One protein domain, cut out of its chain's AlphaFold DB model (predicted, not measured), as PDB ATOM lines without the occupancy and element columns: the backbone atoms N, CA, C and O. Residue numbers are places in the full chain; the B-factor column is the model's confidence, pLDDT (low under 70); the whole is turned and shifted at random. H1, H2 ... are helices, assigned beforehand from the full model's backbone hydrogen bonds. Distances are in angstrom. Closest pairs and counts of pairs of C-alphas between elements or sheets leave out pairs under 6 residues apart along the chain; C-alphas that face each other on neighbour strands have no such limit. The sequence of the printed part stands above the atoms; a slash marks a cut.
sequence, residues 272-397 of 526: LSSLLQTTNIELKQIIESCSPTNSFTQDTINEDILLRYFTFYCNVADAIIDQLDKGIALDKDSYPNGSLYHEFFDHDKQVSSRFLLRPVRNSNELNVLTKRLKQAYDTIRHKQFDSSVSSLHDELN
ATOM      1  N   LEU A 272      36.190  16.526 -10.297       96.81
ATOM      2  CA  LEU A 272      36.175  16.098  -8.898       96.81
ATOM      3  C   LEU A 272      35.991  17.262  -7.914       96.81
ATOM      4  O   LEU A 272      35.209  17.117  -6.984       96.81
ATOM      5  N   SER A 273      36.653  18.406  -8.122       96.00
ATOM      6  CA  SER A 273      36.501  19.565  -7.226       96.00
ATOM      7  C   SER A 273      35.053  20.073  -7.195       96.00
ATOM      8  O   SER A 273      34.466  20.178  -6.120       96.00
ATOM      9  N   SER A 274      34.437  20.291  -8.360       96.75
ATOM     10  CA  SER A 274      33.036  20.723  -8.475       96.75
ATOM     11  C   SER A 274      32.074  19.703  -7.857       96.75
ATOM     12  O   SER A 274      31.174  20.060  -7.103       96.75
ATOM     13  N   LEU A 275      32.305  18.408  -8.103       96.62
ATOM     14  CA  LEU A 275      31.498  17.329  -7.529       96.62
ATOM     15  C   LEU A 275      31.606  17.275  -6.001       96.62
ATOM     16  O   LEU A 275      30.589  17.107  -5.330       96.62
ATOM     17  N   LEU A 276      32.809  17.456  -5.448       96.12
ATOM     18  CA  LEU A 276      33.054  17.478  -4.006       96.12
ATOM     19  C   LEU A 276      32.426  18.686  -3.302       96.12
ATOM     20  O   LEU A 276      32.116  18.570  -2.119       96.12
ATOM     21  N   GLN A 277      32.193  19.796  -4.012       95.75
ATOM     22  CA  GLN A 277      31.467  20.965  -3.499       95.75
ATOM     23  C   GLN A 277      29.945  20.749  -3.418       95.75
ATOM     24  O   GLN A 277      29.281  21.447  -2.652       95.75
ATOM     25  N   THR A 278      29.382  19.782  -4.155       93.81
ATOM     26  CA  THR A 278      27.930  19.521  -4.173       93.81
ATOM     27  C   THR A 278      27.398  19.174  -2.784       93.81
ATOM     28  O   THR A 278      27.968  18.336  -2.091       93.81
ATOM     29  N   THR A 279      26.281  19.786  -2.399       89.69
ATOM     30  CA  THR A 279      25.596  19.623  -1.106       89.69
ATOM     31  C   THR A 279      24.317  18.790  -1.245       89.69
ATOM     32  O   THR A 279      24.126  18.101  -2.246       89.69
ATOM     33  N   ASN A 280      23.449  18.801  -0.224       78.81
ATOM     34  CA  ASN A 280      22.211  18.008  -0.167       78.81
ATOM     35  C   ASN A 280      22.450  16.494  -0.334       78.81
ATOM     36  O   ASN A 280      21.629  15.761  -0.885       78.81
ATOM     37  N   ILE A 281      23.596  16.027   0.168       81.00
ATOM     38  CA  ILE A 281      24.003  14.627   0.143       81.00
ATOM     39  C   ILE A 281      23.287  13.854   1.255       81.00
ATOM     40  O   ILE A 281      23.452  14.135   2.440       81.00
ATOM     41  N   GLU A 282      22.497  12.853   0.868       80.50
ATOM     42  CA  GLU A 282      21.673  12.053   1.788       80.50
ATOM     43  C   GLU A 282      21.916  10.539   1.648       80.50
ATOM     44  O   GLU A 282      21.047   9.722   1.966       80.50
ATOM     45  N   LEU A 283      23.112  10.144   1.188       82.06
ATOM     46  CA  LEU A 283      23.499   8.744   0.969       82.06
ATOM     47  C   LEU A 283      23.182   7.856   2.184       82.06
ATOM     48  O   LEU A 283      22.602   6.781   2.022       82.06
ATOM     49  N   LYS A 284      23.492   8.324   3.399       79.75
ATOM     50  CA  LYS A 284      23.147   7.636   4.650       79.75
ATOM     51  C   LYS A 284      21.655   7.299   4.764       79.75
ATOM     52  O   LYS A 284      21.315   6.139   4.991       79.75
ATOM     53  N   GLN A 285      20.773   8.284   4.570       79.62
ATOM     54  CA  GLN A 285      19.318   8.101   4.681       79.62
ATOM     55  C   GLN A 285      18.799   7.120   3.618       79.62
ATOM     56  O   GLN A 285      17.929   6.297   3.893       79.62
ATOM     57  N   ILE A 286      19.369   7.176   2.411       80.25
ATOM     58  CA  ILE A 286      19.023   6.301   1.283       80.25
ATOM     59  C   ILE A 286      19.481   4.853   1.542       80.25
ATOM     60  O   ILE A 286      18.758   3.904   1.243       80.25
ATOM     61  N   ILE A 287      20.644   4.644   2.161       78.12
ATOM     62  CA  ILE A 287      21.097   3.308   2.585       78.12
ATOM     63  C   ILE A 287      20.210   2.756   3.712       78.12
ATOM     64  O   ILE A 287      19.868   1.571   3.712       78.12
ATOM     65  N   GLU A 288      19.812   3.606   4.661       77.62
ATOM     66  CA  GLU A 288      18.910   3.243   5.758       77.62
ATOM     67  C   GLU A 288      17.490   2.900   5.254       77.62
ATOM     68  O   GLU A 288      16.894   1.922   5.725       77.62
ATOM     69  N   SER A 289      16.971   3.608   4.241       75.88
ATOM     70  CA  SER A 289      15.680   3.294   3.605       75.88
ATOM     71  C   SER A 289      15.708   1.987   2.802       75.88
ATOM     72  O   SER A 289      14.718   1.253   2.796       75.88
ATOM     73  N   CYS A 290      16.849   1.653   2.189       71.50
ATOM     74  CA  CYS A 290      17.045   0.428   1.407       71.50
ATOM     75  C   CYS A 290      17.398  -0.816   2.250       71.50
ATOM     76  O   CYS A 290      17.606  -1.899   1.695       71.50
ATOM     77  N   SER A 291      17.499  -0.694   3.579       73.50
ATOM     78  CA  SER A 291      17.868  -1.813   4.452       73.50
ATOM     79  C   SER A 291      16.781  -2.901   4.474       73.50
ATOM     80  O   SER A 291      15.620  -2.576   4.711       73.50
ATOM     81  N   PRO A 292      17.108  -4.205   4.342       65.81
ATOM     82  CA  PRO A 292      16.100  -5.275   4.290       65.81
ATOM     83  C   PRO A 292      15.270  -5.426   5.577       65.81
ATOM     84  O   PRO A 292      14.217  -6.058   5.553       65.81
ATOM     85  N   THR A 293      15.704  -4.827   6.692       69.31
ATOM     86  CA  THR A 293      14.922  -4.728   7.937       69.31
ATOM     87  C   THR A 293      13.754  -3.740   7.856       69.31
ATOM     88  O   THR A 293      12.929  -3.713   8.763       69.31
ATOM     89  N   ASN A 294      13.693  -2.909   6.814       66.44
ATOM     90  CA  ASN A 294      12.702  -1.854   6.634       66.44
ATOM     91  C   ASN A 294      11.564  -2.369   5.728       66.44
ATOM     92  O   ASN A 294      11.500  -2.086   4.536       66.44
ATOM     93  N   SER A 295      10.686  -3.211   6.281       56.81
ATOM     94  CA  SER A 295       9.660  -3.951   5.517       56.81
ATOM     95  C   SER A 295       8.661  -3.071   4.752       56.81
ATOM     96  O   SER A 295       8.013  -3.553   3.830       56.81
ATOM     97  N   PHE A 296       8.556  -1.786   5.095       51.78
ATOM     98  CA  PHE A 296       7.633  -0.826   4.485       51.78
ATOM     99  C   PHE A 296       8.102  -0.241   3.134       51.78
ATOM    100  O   PHE A 296       7.353   0.507   2.510       51.78
ATOM    101  N   THR A 297       9.332  -0.530   2.683       54.97
ATOM    102  CA  THR A 297       9.974   0.174   1.546       54.97
ATOM    103  C   THR A 297      10.326  -0.715   0.347       54.97
ATOM    104  O   THR A 297      10.859  -0.226  -0.650       54.97
ATOM    105  N   GLN A 298      10.049  -2.021   0.414       53.59
ATOM    106  CA  GLN A 298      10.650  -2.996  -0.506       53.59
ATOM    107  C   GLN A 298      10.246  -2.782  -1.978       53.59
ATOM    108  O   GLN A 298      11.131  -2.751  -2.840       53.59
ATOM    109  N   ASP A 299       8.964  -2.508  -2.242       58.97
ATOM    110  CA  ASP A 299       8.412  -2.330  -3.596       58.97
ATOM    111  C   ASP A 299       8.441  -0.876  -4.109       58.97
ATOM    112  O   ASP A 299       8.001  -0.594  -5.226       58.97
ATOM    113  N   THR A 300       8.909   0.094  -3.310       69.12
ATOM    114  CA  THR A 300       8.728   1.516  -3.648       69.12
ATOM    115  C   THR A 300       9.900   2.155  -4.386       69.12
ATOM    116  O   THR A 300       9.644   3.014  -5.232       69.12
ATOM    117  N   ILE A 301      11.141   1.751  -4.111       79.00
ATOM    118  CA  ILE A 301      12.354   2.376  -4.669       79.00
ATOM    119  C   ILE A 301      12.710   1.762  -6.037       79.00
ATOM    120  O   ILE A 301      12.763   0.539  -6.182       79.00
ATOM    121  N   ASN A 302      13.002   2.587  -7.044       87.75
ATOM    122  CA  ASN A 302      13.435   2.106  -8.358       87.75
ATOM    123  C   ASN A 302      14.892   1.591  -8.295       87.75
ATOM    124  O   ASN A 302      15.800   2.317  -7.891       87.75
ATOM    125  N   GLU A 303      15.119   0.326  -8.676       88.69
ATOM    126  CA  GLU A 303      16.456  -0.285  -8.627       88.69
ATOM    127  C   GLU A 303      17.432   0.347  -9.619       88.69
ATOM    128  O   GLU A 303      18.606   0.516  -9.288       88.69
ATOM    129  N   ASP A 304      16.960   0.748 -10.801       92.25
ATOM    130  CA  ASP A 304      17.831   1.317 -11.818       92.25
ATOM    131  C   ASP A 304      18.403   2.664 -11.373       92.25
ATOM    132  O   ASP A 304      19.606   2.887 -11.533       92.25
ATOM    133  N   ILE A 305      17.578   3.520 -10.757       93.25
ATOM    134  CA  ILE A 305      18.007   4.805 -10.177       93.25
ATOM    135  C   ILE A 305      19.061   4.555  -9.095       93.25
ATOM    136  O   ILE A 305      20.134   5.157  -9.119       93.25
ATOM    137  N   LEU A 306      18.787   3.614  -8.187       91.38
ATOM    138  CA  LEU A 306      19.678   3.267  -7.083       91.38
ATOM    139  C   LEU A 306      21.036   2.740  -7.583       91.38
ATOM    140  O   LEU A 306      22.074   3.162  -7.080       91.38
ATOM    141  N   LEU A 307      21.052   1.893  -8.618       93.25
ATOM    142  CA  LEU A 307      22.285   1.386  -9.232       93.25
ATOM    143  C   LEU A 307      23.147   2.519  -9.817       93.25
ATOM    144  O   LEU A 307      24.368   2.521  -9.638       93.25
ATOM    145  N   ARG A 308      22.534   3.505 -10.489       96.38
ATOM    146  CA  ARG A 308      23.275   4.634 -11.087       96.38
ATOM    147  C   ARG A 308      23.744   5.598 -10.000       96.38
ATOM    148  O   ARG A 308      24.902   5.997 -10.024       96.38
ATOM    149  N   TYR A 309      22.928   5.854  -8.980       93.62
ATOM    150  CA  TYR A 309      23.340   6.656  -7.829       93.62
ATOM    151  C   TYR A 309      24.545   6.034  -7.100       93.62
ATOM    152  O   TYR A 309      25.549   6.705  -6.887       93.62
ATOM    153  N   PHE A 310      24.540   4.723  -6.829       92.75
ATOM    154  CA  PHE A 310      25.714   4.032  -6.271       92.75
ATOM    155  C   PHE A 310      26.932   4.039  -7.208       92.75
ATOM    156  O   PHE A 310      28.068   4.105  -6.733       92.75
ATOM    157  N   THR A 311      26.718   3.995  -8.527       96.25
ATOM    158  CA  THR A 311      27.798   4.116  -9.521       96.25
ATOM    159  C   THR A 311      28.452   5.499  -9.452       96.25
ATOM    160  O   THR A 311      29.677   5.577  -9.428       96.25
ATOM    161  N   PHE A 312      27.659   6.567  -9.313       97.06
ATOM    162  CA  PHE A 312      28.140   7.933  -9.086       97.06
ATOM    163  C   PHE A 312      29.045   8.030  -7.840       97.06
ATOM    164  O   PHE A 312      30.184   8.482  -7.957       97.06
ATOM    165  N   TYR A 313      28.625   7.510  -6.677       94.94
ATOM    166  CA  TYR A 313      29.496   7.506  -5.485       94.94
ATOM    167  C   TYR A 313      30.765   6.671  -5.672       94.94
ATOM    168  O   TYR A 313      31.825   7.087  -5.215       94.94
ATOM    169  N   CYS A 314      30.697   5.517  -6.348       95.31
ATOM    170  CA  CYS A 314      31.899   4.732  -6.655       95.31
ATOM    171  C   CYS A 314      32.866   5.515  -7.553       95.31
ATOM    172  O   CYS A 314      34.071   5.509  -7.311       95.31
ATOM    173  N   ASN A 315      32.345   6.212  -8.566       97.81
ATOM    174  CA  ASN A 315      33.145   7.029  -9.470       97.81
ATOM    175  C   ASN A 315      33.855   8.167  -8.724       97.81
ATOM    176  O   ASN A 315      35.051   8.358  -8.948       97.81
ATOM    177  N   VAL A 316      33.159   8.875  -7.825       96.88
ATOM    178  CA  VAL A 316      33.753   9.936  -6.992       96.88
ATOM    179  C   VAL A 316      34.770   9.361  -6.002       96.88
ATOM    180  O   VAL A 316      35.877   9.882  -5.904       96.88
ATOM    181  N   ALA A 317      34.456   8.257  -5.319       95.62
ATOM    182  CA  ALA A 317      35.363   7.638  -4.352       95.62
ATOM    183  C   ALA A 317      36.687   7.187  -4.997       95.62
ATOM    184  O   ALA A 317      37.764   7.462  -4.470       95.62
ATOM    185  N   ASP A 318      36.625   6.565  -6.176       96.62
ATOM    186  CA  ASP A 318      37.816   6.187  -6.944       96.62
ATOM    187  C   ASP A 318      38.624   7.414  -7.409       96.62
ATOM    188  O   ASP A 318      39.850   7.356  -7.480       96.62
ATOM    189  N   ALA A 319      37.956   8.529  -7.729       97.38
ATOM    190  CA  ALA A 319      38.617   9.780  -8.096       97.38
ATOM    191  C   ALA A 319      39.353  10.413  -6.902       97.38
ATOM    192  O   ALA A 319      40.478  10.878  -7.064       97.38
ATOM    193  N   ILE A 320      38.764  10.371  -5.701       96.50
ATOM    194  CA  ILE A 320      39.429  10.779  -4.453       96.50
ATOM    195  C   ILE A 320      40.676   9.917  -4.210       96.50
ATOM    196  O   ILE A 320      41.747  10.451  -3.928       96.50
ATOM    197  N   ILE A 321      40.554   8.592  -4.338       95.75
ATOM    198  CA  ILE A 321      41.670   7.655  -4.136       95.75
ATOM    199  C   ILE A 321      42.822   7.965  -5.100       95.75
ATOM    200  O   ILE A 321      43.959   8.057  -4.651       95.75
ATOM    201  N   ASP A 322      42.529   8.216  -6.378       96.19
ATOM    202  CA  ASP A 322      43.514   8.600  -7.399       96.19
ATOM    203  C   ASP A 322      44.248   9.921  -7.076       96.19
ATOM    204  O   ASP A 322      45.457  10.009  -7.294       96.19
ATOM    205  N   GLN A 323      43.578  10.926  -6.496       95.00
ATOM    206  CA  GLN A 323      44.252  12.143  -6.006       95.00
ATOM    207  C   GLN A 323      45.164  11.848  -4.806       95.00
ATOM    208  O   GLN A 323      46.321  12.271  -4.782       95.00
ATOM    209  N   LEU A 324      44.678  11.067  -3.835       93.38
ATOM    210  CA  LEU A 324      45.453  10.694  -2.648       93.38
ATOM    211  C   LEU A 324      46.657   9.793  -2.995       93.38
ATOM    212  O   LEU A 324      47.704   9.910  -2.367       93.38
ATOM    213  N   ASP A 325      46.550   8.920  -4.002       93.56
ATOM    214  CA  ASP A 325      47.676   8.149  -4.560       93.56
ATOM    215  C   ASP A 325      48.733   9.035  -5.236       93.56
ATOM    216  O   ASP A 325      49.918   8.701  -5.222       93.56
ATOM    217  N   LYS A 326      48.333  10.191  -5.777       94.88
ATOM    218  CA  LYS A 326      49.240  11.210  -6.338       94.88
ATOM    219  C   LYS A 326      49.832  12.145  -5.278       94.88
ATOM    220  O   LYS A 326      50.594  13.040  -5.633       94.88
ATOM    221  N   GLY A 327      49.488  11.963  -4.000       92.50
ATOM    222  CA  GLY A 327      49.882  12.865  -2.913       92.50
ATOM    223  C   GLY A 327      49.198  14.236  -2.970       92.50
ATOM    224  O   GLY A 327      49.654  15.170  -2.315       92.50
ATOM    225  N   ILE A 328      48.120  14.377  -3.747       90.50
ATOM    226  CA  ILE A 328      47.376  15.630  -3.873       90.50
ATOM    227  C   ILE A 328      46.417  15.727  -2.687       90.50
ATOM    228  O   ILE A 328      45.436  14.985  -2.587       90.50
ATOM    229  N   ALA A 329      46.725  16.637  -1.764       87.12
ATOM    230  CA  ALA A 329      45.868  16.939  -0.629       87.12
ATOM    231  C   ALA A 329      44.583  17.639  -1.097       87.12
ATOM    232  O   ALA A 329      44.627  18.606  -1.858       87.12
ATOM    233  N   LEU A 330      43.437  17.162  -0.612       89.50
ATOM    234  CA  LEU A 330      42.152  17.835  -0.773       89.50
ATOM    235  C   LEU A 330      41.920  18.707   0.463       89.50
ATOM    236  O   LEU A 330      41.611  18.182   1.538       89.50
ATOM    237  N   ASP A 331      42.110  20.015   0.305       88.69
ATOM    238  CA  ASP A 331      41.918  20.995   1.374       88.69
ATOM    239  C   ASP A 331      40.479  20.961   1.904       88.69
ATOM    240  O   ASP A 331      39.525  21.073   1.140       88.69
ATOM    241  N   LYS A 332      40.334  20.814   3.222       88.50
ATOM    242  CA  LYS A 332      39.039  20.759   3.901       88.50
ATOM    243  C   LYS A 332      38.300  22.091   3.833       88.50
ATOM    244  O   LYS A 332      37.079  22.087   3.698       88.50
ATOM    245  N   ASP A 333      39.020  23.205   3.934       90.88
ATOM    246  CA  ASP A 333      38.410  24.528   4.080       90.88
ATOM    247  C   ASP A 333      37.901  25.080   2.731       90.88
ATOM    248  O   ASP A 333      37.084  26.001   2.695       90.88
ATOM    249  N   SER A 334      38.295  24.441   1.623       92.88
ATOM    250  CA  SER A 334      37.795  24.680   0.264       92.88
ATOM    251  C   SER A 334      36.392  24.109  -0.025       92.88
ATOM    252  O   SER A 334      35.851  24.383  -1.099       92.88
ATOM    253  N   TYR A 335      35.781  23.324   0.876       93.38
ATOM    254  CA  TYR A 335      34.480  22.674   0.632       93.38
ATOM    255  C   TYR A 335      33.392  23.110   1.632       93.38
ATOM    256  O   TYR A 335      33.651  23.214   2.831       93.38
ATOM    257  N   PRO A 336      32.139  23.339   1.186       93.00
ATOM    258  CA  PRO A 336      31.073  23.783   2.075       93.00
ATOM    259  C   PRO A 336      30.593  22.659   3.004       93.00
ATOM    260  O   PRO A 336      30.545  21.485   2.628       93.00
ATOM    261  N   ASN A 337      30.175  23.019   4.220       89.31
ATOM    262  CA  ASN A 337      29.652  22.069   5.205       89.31
ATOM    263  C   ASN A 337      28.455  21.272   4.658       89.31
ATOM    264  O   ASN A 337      27.484  21.848   4.177       89.31
ATOM    265  N   GLY A 338      28.495  19.941   4.797       86.62
ATOM    266  CA  GLY A 338      27.445  19.058   4.263       86.62
ATOM    267  C   GLY A 338      27.569  18.765   2.763       86.62
ATOM    268  O   GLY A 338      26.646  18.207   2.173       86.62
ATOM    269  N   SER A 339      28.701  19.125   2.157       93.56
ATOM    270  CA  SER A 339      29.061  18.694   0.812       93.56
ATOM    271  C   SER A 339      29.506  17.232   0.738       93.56
ATOM    272  O   SER A 339      29.778  16.579   1.750       93.56
ATOM    273  N   LEU A 340      29.625  16.732  -0.491       92.44
ATOM    274  CA  LEU A 340      30.110  15.396  -0.814       92.44
ATOM    275  C   LEU A 340      31.533  15.148  -0.291       92.44
ATOM    276  O   LEU A 340      31.840  14.021   0.094       92.44
ATOM    277  N   TYR A 341      32.368  16.188  -0.174       94.31
ATOM    278  CA  TYR A 341      33.629  16.101   0.566       94.31
ATOM    279  C   TYR A 341      33.418  15.626   2.010       94.31
ATOM    280  O   TYR A 341      34.028  14.644   2.435       94.31
ATOM    281  N   HIS A 342      32.516  16.261   2.763       90.06
ATOM    282  CA  HIS A 342      32.253  15.853   4.144       90.06
ATOM    283  C   HIS A 342      31.634  14.455   4.232       90.06
ATOM    284  O   HIS A 342      31.979  13.721   5.150       90.06
ATOM    285  N   GLU A 343      30.793  14.040   3.281       88.56
ATOM    286  CA  GLU A 343      30.264  12.665   3.268       88.56
ATOM    287  C   GLU A 343      31.395  11.617   3.196       88.56
ATOM    288  O   GLU A 343      31.340  10.598   3.888       88.56
ATOM    289  N   PHE A 344      32.466  11.891   2.436       89.31
ATOM    290  CA  PHE A 344      33.639  11.012   2.353       89.31
ATOM    291  C   PHE A 344      34.623  11.152   3.527       89.31
ATOM    292  O   PHE A 344      35.171  10.140   3.971       89.31
ATOM    293  N   PHE A 345      34.852  12.361   4.048       88.44
ATOM    294  CA  PHE A 345      35.958  12.658   4.975       88.44
ATOM    295  C   PHE A 345      35.564  12.921   6.444       88.44
ATOM    296  O   PHE A 345      36.432  12.868   7.316       88.44
ATOM    297  N   ASP A 346      34.294  13.189   6.759       84.56
ATOM    298  CA  ASP A 346      33.840  13.538   8.117       84.56
ATOM    299  C   ASP A 346      33.500  12.278   8.937       84.56
ATOM    300  O   ASP A 346      32.477  11.631   8.715       84.56
ATOM    301  N   HIS A 347      34.360  11.898   9.890       65.94
ATOM    302  CA  HIS A 347      34.235  10.639  10.643       65.94
ATOM    303  C   HIS A 347      32.927  10.476  11.432       65.94
ATOM    304  O   HIS A 347      32.493   9.338  11.625       65.94
ATOM    305  N   ASP A 348      32.292  11.571  11.860       63.91
ATOM    306  CA  ASP A 348      31.028  11.522  12.608       63.91
ATOM    307  C   ASP A 348      29.806  11.338  11.689       63.91
ATOM    308  O   ASP A 348      28.752  10.866  12.127       63.91
ATOM    309  N   LYS A 349      29.946  11.672  10.398       60.25
ATOM    310  CA  LYS A 349      28.892  11.529   9.380       60.25
ATOM    311  C   LYS A 349      29.066  10.311   8.490       60.25
ATOM    312  O   LYS A 349      28.043   9.757   8.081       60.25
ATOM    313  N   GLN A 350      30.313   9.888   8.247       59.72
ATOM    314  CA  GLN A 350      30.674   8.716   7.449       59.72
ATOM    315  C   GLN A 350      29.674   7.592   7.700       59.72
ATOM    316  O   GLN A 350      29.506   7.136   8.839       59.72
ATOM    317  N   VAL A 351      29.020   7.136   6.628       60.97
ATOM    318  CA  VAL A 351      28.125   5.978   6.657       60.97
ATOM    319  C   VAL A 351      28.906   4.816   7.252       60.97
ATOM    320  O   VAL A 351      29.722   4.196   6.566       60.97
ATOM    321  N   SER A 352      28.694   4.557   8.550       56.81
ATOM    322  CA  SER A 352      29.509   3.607   9.309       56.81
ATOM    323  C   SER A 352      29.623   2.325   8.505       56.81
ATOM    324  O   SER A 352      28.609   1.813   8.030       56.81
ATOM    325  N   SER A 353      30.834   1.795   8.341       58.53
ATOM    326  CA  SER A 353      31.107   0.695   7.406       58.53
ATOM    327  C   SER A 353      30.290  -0.582   7.690       58.53
ATOM    328  O   SER A 353      30.232  -1.482   6.857       58.53
ATOM    329  N   ARG A 354      29.592  -0.631   8.837       60.38
ATOM    330  CA  ARG A 354      28.532  -1.581   9.214       60.38
ATOM    331  C   ARG A 354      27.225  -1.451   8.406       60.38
ATOM    332  O   ARG A 354      26.586  -2.470   8.163       60.38
ATOM    333  N   PHE A 355      26.810  -0.251   7.995       60.06
ATOM    334  CA  PHE A 355      25.602  -0.020   7.187       60.06
ATOM    335  C   PHE A 355      25.801  -0.485   5.738       60.06
ATOM    336  O   PHE A 355      24.978  -1.243   5.231       60.06
ATOM    337  N   LEU A 356      26.950  -0.159   5.130       62.88
ATOM    338  CA  LEU A 356      27.354  -0.633   3.793       62.88
ATOM    339  C   LEU A 356      27.596  -2.159   3.710       62.88
ATOM    340  O   LEU A 356      27.830  -2.691   2.629       62.88
ATOM    341  N   LEU A 357      27.564  -2.895   4.827       54.72
ATOM    342  CA  LEU A 357      27.664  -4.362   4.827       54.72
ATOM    343  C   LEU A 357      26.313  -5.080   4.740       54.72
ATOM    344  O   LEU A 357      26.296  -6.298   4.551       54.72
ATOM    345  N   ARG A 358      25.186  -4.375   4.887       66.00
ATOM    346  CA  ARG A 358      23.870  -5.005   4.730       66.00
ATOM    347  C   ARG A 358      23.603  -5.253   3.244       66.00
ATOM    348  O   ARG A 358      23.757  -4.313   2.465       66.00
ATOM    349  N   PRO A 359      23.191  -6.470   2.837       61.22
ATOM    350  CA  PRO A 359      22.834  -6.726   1.452       61.22
ATOM    351  C   PRO A 359      21.716  -5.786   1.008       61.22
ATOM    352  O   PRO A 359      20.646  -5.757   1.622       61.22
ATOM    353  N   VAL A 360      21.972  -5.007  -0.040       64.38
ATOM    354  CA  VAL A 360      20.993  -4.073  -0.590       64.38
ATOM    355  C   VAL A 360      20.255  -4.811  -1.700       64.38
ATOM    356  O   VAL A 360      20.770  -4.963  -2.807       64.38
ATOM    357  N   ARG A 361      19.050  -5.295  -1.370       65.00
ATOM    358  CA  ARG A 361      18.181  -6.115  -2.239       65.00
ATOM    359  C   ARG A 361      18.803  -7.456  -2.665       65.00
ATOM    360  O   ARG A 361      19.951  -7.777  -2.363       65.00
ATOM    361  N   ASN A 362      18.029  -8.228  -3.429       66.50
ATOM    362  CA  ASN A 362      18.484  -9.436  -4.133       66.50
ATOM    363  C   ASN A 362      19.326  -9.115  -5.392       66.50
ATOM    364  O   ASN A 362      19.611 -10.001  -6.198       66.50
ATOM    365  N   SER A 363      19.718  -7.852  -5.579       81.44
ATOM    366  CA  SER A 363      20.463  -7.375  -6.741       81.44
ATOM    367  C   SER A 363      21.953  -7.654  -6.584       81.44
ATOM    368  O   SER A 363      22.635  -7.051  -5.754       81.44
ATOM    369  N   ASN A 364      22.488  -8.587  -7.372       87.38
ATOM    370  CA  ASN A 364      23.915  -8.917  -7.317       87.38
ATOM    371  C   ASN A 364      24.802  -7.713  -7.674       87.38
ATOM    372  O   ASN A 364      25.867  -7.550  -7.085       87.38
ATOM    373  N   GLU A 365      24.360  -6.866  -8.604       88.81
ATOM    374  CA  GLU A 365      25.120  -5.708  -9.085       88.81
ATOM    375  C   GLU A 365      25.181  -4.604  -8.028       88.81
ATOM    376  O   GLU A 365      26.270  -4.146  -7.681       88.81
ATOM    377  N   LEU A 366      24.042  -4.267  -7.416       86.56
ATOM    378  CA  LEU A 366      24.002  -3.300  -6.321       86.56
ATOM    379  C   LEU A 366      24.826  -3.782  -5.119       86.56
ATOM    380  O   LEU A 366      25.605  -3.018  -4.562       86.56
ATOM    381  N   ASN A 367      24.758  -5.073  -4.777       86.44
ATOM    382  CA  ASN A 367      25.599  -5.663  -3.732       86.44
ATOM    383  C   ASN A 367      27.109  -5.614  -4.051       86.44
ATOM    384  O   ASN A 367      27.922  -5.557  -3.126       86.44
ATOM    385  N   VAL A 368      27.507  -5.634  -5.329       91.00
ATOM    386  CA  VAL A 368      28.903  -5.415  -5.748       91.00
ATOM    387  C   VAL A 368      29.288  -3.941  -5.607       91.00
ATOM    388  O   VAL A 368      30.341  -3.659  -5.033       91.00
ATOM    389  N   LEU A 369      28.438  -3.003  -6.042       90.44
ATOM    390  CA  LEU A 369      28.694  -1.566  -5.882       90.44
ATOM    391  C   LEU A 369      28.781  -1.154  -4.408       90.44
ATOM    392  O   LEU A 369      29.729  -0.474  -4.033       90.44
ATOM    393  N   THR A 370      27.877  -1.623  -3.544       87.12
ATOM    394  CA  THR A 370      27.920  -1.332  -2.100       87.12
ATOM    395  C   THR A 370      29.225  -1.831  -1.463       87.12
ATOM    396  O   THR A 370      29.843  -1.116  -0.672       87.12
ATOM    397  N   LYS A 371      29.707  -3.025  -1.847       89.19
ATOM    398  CA  LYS A 371      31.005  -3.558  -1.391       89.19
ATOM    399  C   LYS A 371      32.191  -2.736  -1.899       89.19
ATOM    400  O   LYS A 371      33.093  -2.454  -1.113       89.19
ATOM    401  N   ARG A 372      32.188  -2.339  -3.179       92.25
ATOM    402  CA  ARG A 372      33.218  -1.470  -3.779       92.25
ATOM    403  C   ARG A 372      33.263  -0.119  -3.073       92.25
ATOM    404  O   ARG A 372      34.334   0.296  -2.648       92.25
ATOM    405  N   LEU A 373      32.108   0.515  -2.880       89.88
ATOM    406  CA  LEU A 373      31.993   1.792  -2.184       89.88
ATOM    407  C   LEU A 373      32.535   1.686  -0.755       89.88
ATOM    408  O   LEU A 373      33.365   2.497  -0.361       89.88
ATOM    409  N   LYS A 374      32.164   0.638  -0.004       89.00
ATOM    410  CA  LYS A 374      32.735   0.371   1.327       89.00
ATOM    411  C   LYS A 374      34.262   0.255   1.295       89.00
ATOM    412  O   LYS A 374      34.932   0.877   2.113       89.00
ATOM    413  N   GLN A 375      34.809  -0.532   0.368       91.44
ATOM    414  CA  GLN A 375      36.257  -0.689   0.219       91.44
ATOM    415  C   GLN A 375      36.940   0.651  -0.102       91.44
ATOM    416  O   GLN A 375      38.022   0.923   0.420       91.44
ATOM    417  N   ALA A 376      36.303   1.500  -0.914       91.25
ATOM    418  CA  ALA A 376      36.797   2.836  -1.216       91.25
ATOM    419  C   ALA A 376      36.798   3.747   0.029       91.25
ATOM    420  O   ALA A 376      37.832   4.337   0.327       91.25
ATOM    421  N   TYR A 377      35.716   3.777   0.821       89.88
ATOM    422  CA  TYR A 377      35.677   4.476   2.119       89.88
ATOM    423  C   TYR A 377      36.791   4.013   3.072       89.88
ATOM    424  O   TYR A 377      37.509   4.842   3.634       89.88
ATOM    425  N   ASP A 378      36.969   2.696   3.229       89.88
ATOM    426  CA  ASP A 378      38.036   2.141   4.070       89.88
ATOM    427  C   ASP A 378      39.433   2.571   3.548       89.88
ATOM    428  O   ASP A 378      40.314   2.917   4.338       89.88
ATOM    429  N   THR A 379      39.628   2.629   2.224       92.62
ATOM    430  CA  THR A 379      40.891   3.050   1.578       92.62
ATOM    431  C   THR A 379      41.179   4.544   1.756       92.62
ATOM    432  O   THR A 379      42.298   4.904   2.124       92.62
ATOM    433  N   ILE A 380      40.182   5.412   1.542       91.75
ATOM    434  CA  ILE A 380      40.287   6.869   1.743       91.75
ATOM    435  C   ILE A 380      40.696   7.160   3.191       91.75
ATOM    436  O   ILE A 380      41.649   7.899   3.429       91.75
ATOM    437  N   ARG A 381      40.039   6.503   4.157       88.88
ATOM    438  CA  ARG A 381      40.336   6.645   5.586       88.88
ATOM    439  C   ARG A 381      41.771   6.253   5.943       88.88
ATOM    440  O   ARG A 381      42.413   6.967   6.709       88.88
ATOM    441  N   HIS A 382      42.273   5.135   5.414       90.94
ATOM    442  CA  HIS A 382      43.658   4.720   5.653       90.94
ATOM    443  C   HIS A 382      44.659   5.735   5.084       90.94
ATOM    444  O   HIS A 382      45.534   6.197   5.811       90.94
ATOM    445  N   LYS A 383      44.468   6.168   3.832       90.19
ATOM    446  CA  LYS A 383      45.333   7.164   3.177       90.19
ATOM    447  C   LYS A 383      45.351   8.515   3.900       90.19
ATOM    448  O   LYS A 383      46.407   9.127   4.027       90.19
ATOM    449  N   GLN A 384      44.200   8.969   4.395       85.81
ATOM    450  CA  GLN A 384      44.097  10.202   5.177       85.81
ATOM    451  C   GLN A 384      44.888  10.103   6.490       85.81
ATOM    452  O   GLN A 384      45.624  11.026   6.826       85.81
ATOM    453  N   PHE A 385      44.787   8.971   7.198       85.69
ATOM    454  CA  PHE A 385      45.554   8.734   8.422       85.69
ATOM    455  C   PHE A 385      47.069   8.723   8.160       85.69
ATOM    456  O   PHE A 385      47.811   9.406   8.864       85.69
ATOM    457  N   ASP A 386      47.518   8.018   7.118       85.69
ATOM    458  CA  ASP A 386      48.938   7.951   6.744       85.69
ATOM    459  C   ASP A 386      49.499   9.341   6.373       85.69
ATOM    460  O   ASP A 386      50.625   9.683   6.748       85.69
ATOM    461  N   SER A 387      48.696  10.179   5.705       83.44
ATOM    462  CA  SER A 387      49.035  11.575   5.399       83.44
ATOM    463  C   SER A 387      49.181  12.426   6.669       83.44
ATOM    464  O   SER A 387      50.201  13.090   6.857       83.44
ATOM    465  N   SER A 388      48.223  12.347   7.604       83.12
ATOM    466  CA  SER A 388      48.300  13.072   8.883       83.12
ATOM    467  C   SER A 388      49.494  12.646   9.743       83.12
ATOM    468  O   SER A 388      50.146  13.494  10.347       83.12
ATOM    469  N   VAL A 389      49.819  11.349   9.780       82.88
ATOM    470  CA  VAL A 389      51.006  10.836  10.489       82.88
ATOM    471  C   VAL A 389      52.300  11.334   9.843       82.88
ATOM    472  O   VAL A 389      53.235  11.680  10.564       82.88
ATOM    473  N   SER A 390      52.351  11.413   8.511       82.50
ATOM    474  CA  SER A 390      53.516  11.939   7.784       82.50
ATOM    475  C   SER A 390      53.731  13.425   8.089       82.50
ATOM    476  O   SER A 390      54.818  13.803   8.515       82.50
ATOM    477  N   SER A 391      52.670  14.240   8.013       84.06
ATOM    478  CA  SER A 391      52.723  15.673   8.343       84.06
ATOM    479  C   SER A 391      53.201  15.936   9.776       84.06
ATOM    480  O   SER A 391      54.052  16.797   9.986       84.06
ATOM    481  N   LEU A 392      52.707  15.173  10.759       83.38
ATOM    482  CA  LEU A 392      53.159  15.276  12.155       83.38
ATOM    483  C   LEU A 392      54.619  14.830  12.338       83.38
ATOM    484  O   LEU A 392      55.308  15.317  13.234       83.38
ATOM    485  N   HIS A 393      55.105  13.891  11.520       83.19
ATOM    486  CA  HIS A 393      56.503  13.472  11.561       83.19
ATOM    487  C   HIS A 393      57.433  14.546  10.990       83.19
ATOM    488  O   HIS A 393      58.497  14.788  11.560       83.19
ATOM    489  N   ASP A 394      57.021  15.209   9.910       85.31
ATOM    490  CA  ASP A 394      57.766  16.307   9.297       85.31
ATOM    491  C   ASP A 394      57.803  17.539  10.216       85.31
ATOM    492  O   ASP A 394      58.880  18.086  10.443       85.31
ATOM    493  N   GLU A 395      56.684  17.902  10.850       86.81
ATOM    494  CA  GLU A 395      56.605  18.972  11.861       86.81
ATOM    495  C   GLU A 395      57.527  18.683  13.067       86.81
ATOM    496  O   GLU A 395      58.400  19.484  13.404       86.81
ATOM    497  N   LEU A 396      57.458  17.471  13.635       87.31
ATOM    498  CA  LEU A 396      58.326  17.029  14.739       87.31
ATOM    499  C   LEU A 396      59.817  16.920  14.349       87.31
ATOM    500  O   LEU A 396      60.687  16.786  15.218       87.31
ATOM    501  N   ASN A 397      60.143  16.898  13.056       83.75
ATOM    502  CA  ASN A 397      61.518  16.931  12.557       83.75
ATOM    503  C   ASN A 397      61.974  18.350  12.185       83.75
ATOM    504  O   ASN A 397      63.166  18.616  12.304       83.75
TER     505      ASN A 397
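This is residues 272 to 397 of the 526 residues of the protein "Hypothetical protein" of Didymodactylos carnosus (UniProt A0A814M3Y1). Two long helices, H3 and H5, run side by side the same way; short H1 packs on H3, short H4 on H1 and H5. Residues 388 to 397 of H5 stick out and lengthen the whole. The printed part has 126 residues, with five named helices in the order H1 to H5 and no named strand; its class is all helix, with 76 of the 126 residues in the helices, and it is compact, with a radius of gyration of the C-alphas of 16.0 A and spans of 58 by 24 by 23 A.

H1, residues 272 to 277, touches H4, residues 340 to 345, about perpendicular at 82 degrees; closest C-alphas, Leu 276 and Tyr 341, 4.8 A. H2, residues 283 to 289, touches no helix but is near H3, residues 303 to 325. H3 touches H5, residues 364 to 397, at a shallow tilt of 23 degrees, the same way; closest C-alphas, Cys 314 and Leu 373, 5.4 A. In H1 to H5 every O i to N i+4 pair is within hydrogen-bond range.

H1 begins at C-alpha 272 (36.175, 16.098, -8.898). H3 spans 32.6 A and H5 49.8 A, ending at C-alpha 397 (61.518, 16.931, 12.557).

The printed part has no cut. Links H2 to H3, H3 to H4 and H4 to H5 are long. pLDDT is under 70 at residues 292 to 300 and 347 to 362.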